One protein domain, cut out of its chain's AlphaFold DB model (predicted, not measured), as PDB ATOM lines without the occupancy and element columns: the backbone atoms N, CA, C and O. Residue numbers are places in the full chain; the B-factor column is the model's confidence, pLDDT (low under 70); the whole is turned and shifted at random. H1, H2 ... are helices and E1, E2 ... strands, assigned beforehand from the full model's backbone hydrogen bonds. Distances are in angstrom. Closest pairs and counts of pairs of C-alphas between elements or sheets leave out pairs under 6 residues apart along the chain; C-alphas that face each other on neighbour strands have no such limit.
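This is residues 192 to 256 of the 500 residues of the protein "Glycoside hydrolase" of Flavobacterium anhuiense (UniProt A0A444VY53). This is an elongated body with little regular structure: mostly loops, with a two-stranded hairpin, E1 and E2, along one long side and the short helix H2 across from it. H1 lies at one end, and the loop of residues 221 to 235 swings out to the other. The 65 printed residues hold H1, H2, E1 and E2 in that order, a mixed class with 24 residues in named elements. The whole is compact, with a radius of gyration of the C-alphas of 12.0 A and spans of 36 by 21 by 17 A.

H1, residues 204 to 210, and H2, residues 216 to 220, are close but not clearly touching; their closest C-alphas, of Asn 210 and Trp 216, are 6.2 A apart. Every O i to N i+4 pair in both is within hydrogen-bond range. E1, residues 236 to 241, and E2, residues 246 to 251, form an antiparallel hairpin at 141 degrees, with N 239 and O 248 at 2.9 A. H1 is apart from both strands.

H1 begins at C-alpha 204 (22.994, 44.253, -20.441). E1 is 13.9 A long; E2, 15.6 A, ends at C-alpha 251 (3.241, 47.439, -33.640).

The farthest C-alphas, of Ser 203 and Gly 231, are 36.7 A apart. The H2 to E1 link is long. The printed part has no cut, and no printed residue is under 70 in pLDDT.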
ATOM      1  N   ILE A 192       6.317  31.859 -26.990       96.75
ATOM      2  CA  ILE A 192       7.312  30.952 -26.408       96.75
ATOM      3  C   ILE A 192       7.969  31.559 -25.164       96.75
ATOM      4  O   ILE A 192       8.071  32.780 -25.019       96.75
ATOM      5  N   SER A 193       8.470  30.722 -24.260       96.00
ATOM      6  CA  SER A 193       9.274  31.163 -23.117       96.00
ATOM      7  C   SER A 193      10.765  31.237 -23.468       96.00
ATOM      8  O   SER A 193      11.247  30.573 -24.383       96.00
ATOM      9  N   VAL A 194      11.503  32.072 -22.735       97.12
ATOM     10  CA  VAL A 194      12.973  32.130 -22.776       97.12
ATOM     11  C   VAL A 194      13.533  31.838 -21.378       97.12
ATOM     12  O   VAL A 194      12.853  32.144 -20.394       97.12
ATOM     13  N   PRO A 195      14.747  31.265 -21.266       97.25
ATOM     14  CA  PRO A 195      15.312  30.819 -19.989       97.25
ATOM     15  C   PRO A 195      15.385  31.868 -18.873       97.25
ATOM     16  O   PRO A 195      15.241  31.518 -17.707       97.25
ATOM     17  N   ASP A 196      15.606  33.141 -19.206       96.56
ATOM     18  CA  ASP A 196      15.786  34.229 -18.236       96.56
ATOM     19  C   ASP A 196      14.569  35.164 -18.118       96.56
ATOM     20  O   ASP A 196      14.680  36.281 -17.604       96.56
ATOM     21  N   GLY A 197      13.400  34.720 -18.591       94.94
ATOM     22  CA  GLY A 197      12.144  35.460 -18.479       94.94
ATOM     23  C   GLY A 197      12.178  36.816 -19.188       94.94
ATOM     24  O   GLY A 197      12.249  36.893 -20.412       94.94
ATOM     25  N   ASP A 198      12.064  37.902 -18.422       93.56
ATOM     26  CA  ASP A 198      12.088  39.278 -18.936       93.56
ATOM     27  C   ASP A 198      13.506  39.873 -19.039       93.56
ATOM     28  O   ASP A 198      13.671  40.992 -19.541       93.56
ATOM     29  N   GLY A 199      14.528  39.128 -18.602       96.38
ATOM     30  CA  GLY A 199      15.929  39.538 -18.596       96.38
ATOM     31  C   GLY A 199      16.311  40.510 -17.478       96.38
ATOM     32  O   GLY A 199      17.439  41.007 -17.494       96.38
ATOM     33  N   SER A 200      15.427  40.782 -16.513       95.38
ATOM     34  CA  SER A 200      15.681  41.724 -15.407       95.38
ATOM     35  C   SER A 200      16.881  41.348 -14.542       95.38
ATOM     36  O   SER A 200      17.583  42.226 -14.047       95.38
ATOM     37  N   GLN A 201      17.173  40.050 -14.427       96.19
ATOM     38  CA  GLN A 201      18.331  39.527 -13.695       96.19
ATOM     39  C   GLN A 201      19.563  39.284 -14.586       96.19
ATOM     40  O   GLN A 201      20.620  38.877 -14.105       96.19
ATOM     41  N   THR A 202      19.455  39.543 -15.888       97.00
ATOM     42  CA  THR A 202      20.516  39.294 -16.869       97.00
ATOM     43  C   THR A 202      21.262  40.588 -17.172       97.00
ATOM     44  O   THR A 202      20.645  41.615 -17.439       97.00
ATOM     45  N   SER A 203      22.598  40.567 -17.191       97.38
ATOM     46  CA  SER A 203      23.393  41.766 -17.513       97.38
ATOM     47  C   SER A 203      23.109  42.309 -18.924       97.38
ATOM     48  O   SER A 203      22.848  41.542 -19.849       97.38
ATOM     49  N   ALA A 204      23.238  43.625 -19.132       95.38
ATOM     50  CA  ALA A 204      22.994  44.253 -20.441       95.38
ATOM     51  C   ALA A 204      23.841  43.641 -21.572       95.38
ATOM     52  O   ALA A 204      23.333  43.392 -22.664       95.38
ATOM     53  N   LYS A 205      25.113  43.330 -21.285       94.00
ATOM     54  CA  LYS A 205      26.012  42.649 -22.224       94.00
ATOM     55  C   LYS A 205      25.478  41.268 -22.607       94.00
ATOM     56  O   LYS A 205      25.456  40.936 -23.787       94.00
ATOM     57  N   GLN A 206      25.033  40.482 -21.627       95.75
ATOM     58  CA  GLN A 206      24.507  39.146 -21.891       95.75
ATOM     59  C   GLN A 206      23.167  39.203 -22.633       95.75
ATOM     60  O   GLN A 206      22.975  38.430 -23.562       95.75
ATOM     61  N   ARG A 207      22.285  40.164 -22.327       95.56
ATOM     62  CA  ARG A 207      21.043  40.370 -23.095       95.56
ATOM     63  C   ARG A 207      21.316  40.703 -24.564       95.56
ATOM     64  O   ARG A 207      20.618  40.206 -25.441       95.56
ATOM     65  N   GLY A 208      22.343  41.513 -24.831       90.94
ATOM     66  CA  GLY A 208      22.789  41.818 -26.194       90.94
ATOM     67  C   GLY A 208      23.313  40.597 -26.960       90.94
ATOM     68  O   GLY A 208      23.197  40.551 -28.176       90.94
ATOM     69  N   ILE A 209      23.841  39.589 -26.261       90.94
ATOM     70  CA  ILE A 209      24.218  38.301 -26.863       90.94
ATOM     71  C   ILE A 209      22.975  37.425 -27.054       90.94
ATOM     72  O   ILE A 209      22.745  36.915 -28.148       90.94
ATOM     73  N   ASN A 210      22.162  37.287 -26.003       95.31
ATOM     74  CA  ASN A 210      20.981  36.428 -25.974       95.31
ATOM     75  C   ASN A 210      20.001  36.776 -27.097       95.31
ATOM     76  O   ASN A 210      19.546  35.877 -27.787       95.31
ATOM     77  N   ILE A 211      19.728  38.065 -27.336       92.44
ATOM     78  CA  ILE A 211      18.732  38.511 -28.326       92.44
ATOM     79  C   ILE A 211      18.990  37.994 -29.753       92.44
ATOM     80  O   ILE A 211      18.051  37.894 -30.537       92.44
ATOM     81  N   GLY A 212      20.241  37.657 -30.086       89.69
ATOM     82  CA  GLY A 212      20.638  37.136 -31.396       89.69
ATOM     83  C   GLY A 212      20.686  35.606 -31.501       89.69
ATOM     84  O   GLY A 212      21.058  35.099 -32.556       89.69
ATOM     85  N   ILE A 213      20.355  34.867 -30.437       92.56
ATOM     86  CA  ILE A 213      20.388  33.396 -30.396       92.56
ATOM     87  C   ILE A 213      19.030  32.809 -29.988       92.56
ATOM     88  O   ILE A 213      18.160  33.498 -29.453       92.56
ATOM     89  N   GLU A 214      18.830  31.517 -30.246       95.94
ATOM     90  CA  GLU A 214      17.617  30.809 -29.822       95.94
ATOM     91  C   GLU A 214      17.579  30.605 -28.298       95.94
ATOM     92  O   GLU A 214      18.627  30.345 -27.700       95.94
ATOM     93  N   PRO A 215      16.395  30.669 -27.653       97.12
ATOM     94  CA  PRO A 215      15.075  30.971 -28.232       97.12
ATOM     95  C   PRO A 215      14.713  32.472 -28.311       97.12
ATOM     96  O   PRO A 215      13.641  32.827 -28.801       97.12
ATOM     97  N   TRP A 216      15.571  33.381 -27.830       96.94
ATOM     98  CA  TRP A 216      15.260  34.819 -27.740       96.94
ATOM     99  C   TRP A 216      14.991  35.467 -29.100       96.94
ATOM    100  O   TRP A 216      14.040  36.241 -29.214       96.94
ATOM    101  N   VAL A 217      15.781  35.148 -30.129       94.62
ATOM    102  CA  VAL A 217      15.569  35.687 -31.483       94.62
ATOM    103  C   VAL A 217      14.178  35.330 -32.019       94.62
ATOM    104  O   VAL A 217      13.499  36.184 -32.586       94.62
ATOM    105  N   THR A 218      13.697  34.113 -31.744       97.38
ATOM    106  CA  THR A 218      12.340  33.682 -32.103       97.38
ATOM    107  C   THR A 218      11.279  34.415 -31.281       97.38
ATOM    108  O   THR A 218      10.305  34.916 -31.846       97.38
ATOM    109  N   LYS A 219      11.478  34.565 -29.963       96.81
ATOM    110  CA  LYS A 219      10.518  35.239 -29.072       96.81
ATOM    111  C   LYS A 219      10.341  36.727 -29.380       96.81
ATOM    112  O   LYS A 219       9.240  37.261 -29.261       96.81
ATOM    113  N   TYR A 220      11.424  37.435 -29.696       95.19
ATOM    114  CA  TYR A 220      11.416  38.901 -29.790       95.19
ATOM    115  C   TYR A 220      11.399  39.437 -31.229       95.19
ATOM    116  O   TYR A 220      11.274  40.651 -31.425       95.19
ATOM    117  N   GLY A 221      11.479  38.561 -32.234       94.31
ATOM    118  CA  GLY A 221      11.572  38.958 -33.637       94.31
ATOM    119  C   GLY A 221      10.296  39.562 -34.234       94.31
ATOM    120  O   GLY A 221      10.416  40.523 -34.987       94.31
ATOM    121  N   TYR A 222       9.093  39.107 -33.854       95.88
ATOM    122  CA  TYR A 222       7.819  39.590 -34.433       95.88
ATOM    123  C   TYR A 222       7.680  41.118 -34.332       95.88
ATOM    124  O   TYR A 222       7.715  41.825 -35.333       95.88
ATOM    125  N   SER A 223       7.648  41.663 -33.111       92.94
ATOM    126  CA  SER A 223       7.547  43.118 -32.891       92.94
ATOM    127  C   SER A 223       8.752  43.947 -33.370       92.94
ATOM    128  O   SER A 223       8.690  45.179 -33.378       92.94
ATOM    129  N   SER A 224       9.863  43.289 -33.715       91.00
ATOM    130  CA  SER A 224      11.060  43.947 -34.250       91.00
ATOM    131  C   SER A 224      11.002  44.104 -35.771       91.00
ATOM    132  O   SER A 224      11.753  44.912 -36.307       91.00
ATOM    133  N   ASN A 225      10.092  43.391 -36.444       93.12
ATOM    134  CA  ASN A 225       9.954  43.365 -37.898       93.12
ATOM    135  C   ASN A 225       8.508  43.690 -38.321       93.12
ATOM    136  O   ASN A 225       7.785  42.813 -38.799       93.12
ATOM    137  N   PRO A 226       8.052  44.943 -38.136       92.62
ATOM    138  CA  PRO A 226       6.674  45.331 -38.436       92.62
ATOM    139  C   PRO A 226       6.310  45.244 -39.925       92.62
ATOM    140  O   PRO A 226       5.130  45.183 -40.240       92.62
ATOM    141  N   SER A 227       7.287  45.187 -40.837       92.69
ATOM    142  CA  SER A 227       7.046  44.996 -42.275       92.69
ATOM    143  C   SER A 227       6.270  43.713 -42.588       92.69
ATOM    144  O   SER A 227       5.534  43.672 -43.560       92.69
ATOM    145  N   PHE A 228       6.376  42.676 -41.751       94.94
ATOM    146  CA  PHE A 228       5.655  41.419 -41.969       94.94
ATOM    147  C   PHE A 228       4.225  41.418 -41.409       94.94
ATOM    148  O   PHE A 228       3.507  40.439 -41.597       94.94
ATOM    149  N   MET A 229       3.806  42.484 -40.719       93.69
ATOM    150  CA  MET A 229       2.476  42.578 -40.110       93.69
ATOM    151  C   MET A 229       1.414  42.970 -41.140       93.69
ATOM    152  O   MET A 229       1.673  43.757 -42.050       93.69
ATOM    153  N   LYS A 230       0.179  42.482 -40.987       85.81
ATOM    154  CA  LYS A 230      -0.919  42.769 -41.935       85.81
ATOM    155  C   LYS A 230      -2.189  43.232 -41.236       85.81
ATOM    156  O   LYS A 230      -2.520  42.794 -40.140       85.81
ATOM    157  N   GLY A 231      -2.933  44.109 -41.914       87.88
ATOM    158  CA  GLY A 231      -4.239  44.579 -41.453       87.88
ATOM    159  C   GLY A 231      -4.189  45.140 -40.030       87.88
ATOM    160  O   GLY A 231      -3.385  46.020 -39.728       87.88
ATOM    161  N   GLU A 232      -5.038  44.602 -39.158       88.25
ATOM    162  CA  GLU A 232      -5.180  45.040 -37.766       88.25
ATOM    163  C   GLU A 232      -3.925  44.810 -36.905       88.25
ATOM    164  O   GLU A 232      -3.783  45.447 -35.859       88.25
ATOM    165  N   GLU A 233      -2.970  43.979 -37.342       86.69
ATOM    166  CA  GLU A 233      -1.694  43.800 -36.635       86.69
ATOM    167  C   GLU A 233      -0.881  45.098 -36.556       86.69
ATOM    168  O   GLU A 233      -0.097  45.286 -35.627       86.69
ATOM    169  N   HIS A 234      -1.120  46.052 -37.457       86.19
ATOM    170  CA  HIS A 234      -0.590  47.412 -37.370       86.19
ATOM    171  C   HIS A 234      -1.326  48.256 -36.313       86.19
ATOM    172  O   HIS A 234      -1.695  49.404 -36.543       86.19
ATOM    173  N   THR A 235      -1.495  47.703 -35.111       88.50
ATOM    174  CA  THR A 235      -1.978  48.406 -33.919       88.50
ATOM    175  C   THR A 235      -0.834  48.559 -32.922       88.50
ATOM    176  O   THR A 235      -0.097  47.606 -32.661       88.50
ATOM    177  N   GLN A 236      -0.648  49.760 -32.367       92.44
ATOM    178  CA  GLN A 236       0.377  49.988 -31.346       92.44
ATOM    179  C   GLN A 236      -0.063  49.429 -29.994       92.44
ATOM    180  O   GLN A 236      -1.181  49.665 -29.541       92.44
ATOM    181  N   ARG A 237       0.858  48.758 -29.302       94.00
ATOM    182  CA  ARG A 237       0.689  48.334 -27.913       94.00
ATOM    183  C   ARG A 237       1.951  48.571 -27.098       94.00
ATOM    184  O   ARG A 237       3.068  48.525 -27.618       94.00
ATOM    185  N   LYS A 238       1.775  48.725 -25.785       95.19
ATOM    186  CA  LYS A 238       2.891  48.706 -24.838       95.19
ATOM    187  C   LYS A 238       3.493  47.305 -24.794       95.19
ATOM    188  O   LYS A 238       2.818  46.334 -24.450       95.19
ATOM    189  N   LYS A 239       4.779  47.200 -25.116       93.88
ATOM    190  CA  LYS A 239       5.538  45.948 -25.085       93.88
ATOM    191  C   LYS A 239       6.841  46.132 -24.313       93.88
ATOM    192  O   LYS A 239       7.546  47.119 -24.499       93.88
ATOM    193  N   TRP A 240       7.178  45.151 -23.479       94.19
ATOM    194  CA  TRP A 240       8.488  45.065 -22.837       94.19
ATOM    195  C   TRP A 240       9.601  44.800 -23.861       94.19
ATOM    196  O   TRP A 240       9.545  43.825 -24.615       94.19
ATOM    197  N   VAL A 241      10.630  45.651 -23.877       94.06
ATOM    198  CA  VAL A 241      11.798  45.511 -24.757       94.06
ATOM    199  C   VAL A 241      12.955  44.885 -23.985       94.06
ATOM    200  O   VAL A 241      13.605  45.551 -23.181       94.06
ATOM    201  N   TYR A 242      13.247  43.616 -24.279       95.06
ATOM    202  CA  TYR A 242      14.227  42.792 -23.559       95.06
ATOM    203  C   TYR A 242      15.617  43.434 -23.438       95.06
ATOM    204  O   TYR A 242      16.198  43.479 -22.361       95.06
ATOM    205  N   THR A 243      16.177  44.005 -24.500       92.62
ATOM    206  CA  THR A 243      17.532  44.582 -24.418       92.62
ATOM    207  C   THR A 243      17.574  45.854 -23.563       92.62
ATOM    208  O   THR A 243      18.483  46.014 -22.741       92.62
ATOM    209  N   ARG A 244      16.558  46.718 -23.701       92.62
ATOM    210  CA  ARG A 244      16.472  48.050 -23.071       92.62
ATOM    211  C   ARG A 244      15.806  48.066 -21.696       92.62
ATOM    212  O   ARG A 244      15.913  49.077 -21.015       92.62
ATOM    213  N   GLN A 245      15.139  46.981 -21.305       95.50
ATOM    214  CA  GLN A 245      14.480  46.819 -20.005       95.50
ATOM    215  C   GLN A 245      13.474  47.938 -19.698       95.50
ATOM    216  O   GLN A 245      13.479  48.541 -18.627       95.50
ATOM    217  N   ARG A 246      12.624  48.254 -20.680       95.56
ATOM    218  CA  ARG A 246      11.531  49.222 -20.536       95.56
ATOM    219  C   ARG A 246      10.381  48.900 -21.479       95.56
ATOM    220  O   ARG A 246      10.575  48.221 -22.489       95.56
ATOM    221  N   PHE A 247       9.203  49.430 -21.169       95.62
ATOM    222  CA  PHE A 247       8.065  49.388 -22.081       95.62
ATOM    223  C   PHE A 247       8.224  50.418 -23.200       95.62
ATOM    224  O   PHE A 247       8.571  51.571 -22.952       95.62
ATOM    225  N   GLU A 248       7.931  50.003 -24.429       94.81
ATOM    226  CA  GLU A 248       7.872  50.867 -25.608       94.81
ATOM    227  C   GLU A 248       6.593  50.579 -26.394       94.81
ATOM    228  O   GLU A 248       6.054  49.472 -26.324       94.81
ATOM    229  N   ASP A 249       6.112  51.573 -27.139       94.88
ATOM    230  CA  ASP A 249       5.019  51.371 -28.087       94.88
ATOM    231  C   ASP A 249       5.562  50.641 -29.316       94.88
ATOM    232  O   ASP A 249       6.525  51.080 -29.954       94.88
ATOM    233  N   ARG A 250       4.985  49.476 -29.608       93.56
ATOM    234  CA  ARG A 250       5.373  48.602 -30.717       93.56
ATOM    235  C   ARG A 250       4.132  48.173 -31.481       93.56
ATOM    236  O   ARG A 250       3.091  47.945 -30.871       93.56
ATOM    237  N   TRP A 251       4.262  48.055 -32.796       94.12
ATOM    238  CA  TRP A 251       3.241  47.439 -33.640       94.12
ATOM    239  C   TRP A 251       3.097  45.946 -33.309       94.12
ATOM    240  O   TRP A 251       4.048  45.324 -32.814       94.12
ATOM    241  N   GLY A 252       1.925  45.382 -33.584       93.75
ATOM    242  CA  GLY A 252       1.662  43.949 -33.506       93.75
ATOM    243  C   GLY A 252       0.756  43.537 -32.351       93.75
ATOM    244  O   GLY A 252       0.603  44.237 -31.349       93.75
ATOM    245  N   PHE A 253       0.218  42.324 -32.438       93.12
ATOM    246  CA  PHE A 253      -0.611  41.732 -31.390       93.12
ATOM    247  C   PHE A 253       0.193  41.090 -30.262       93.12
ATOM    248  O   PHE A 253       1.385  40.794 -30.390       93.12
ATOM    249  N   ILE A 254      -0.472  40.885 -29.122       90.94
ATOM    250  CA  ILE A 254       0.030  40.013 -28.055       90.94
ATOM    251  C   ILE A 254       0.082  38.586 -28.613       90.94
ATOM    252  O   ILE A 254      -0.879  38.145 -29.232       90.94
ATOM    253  N   ASN A 255       1.191  37.872 -28.389       93.12
ATOM    254  CA  ASN A 255       1.430  36.522 -28.925       93.12
ATOM    255  C   ASN A 255       1.432  36.442 -30.463       93.12
ATOM    256  O   ASN A 255       1.174  35.376 -31.022       93.12
ATOM    257  N   GLY A 256       1.727  37.556 -31.140       94.81
ATOM    258  CA  GLY A 256       1.848  37.583 -32.593       94.81
ATOM    259  C   GLY A 256       2.963  36.673 -33.113       94.81
ATOM    260  O   GLY A 256       3.910  36.331 -32.391       94.81
TER     261      GLY A 256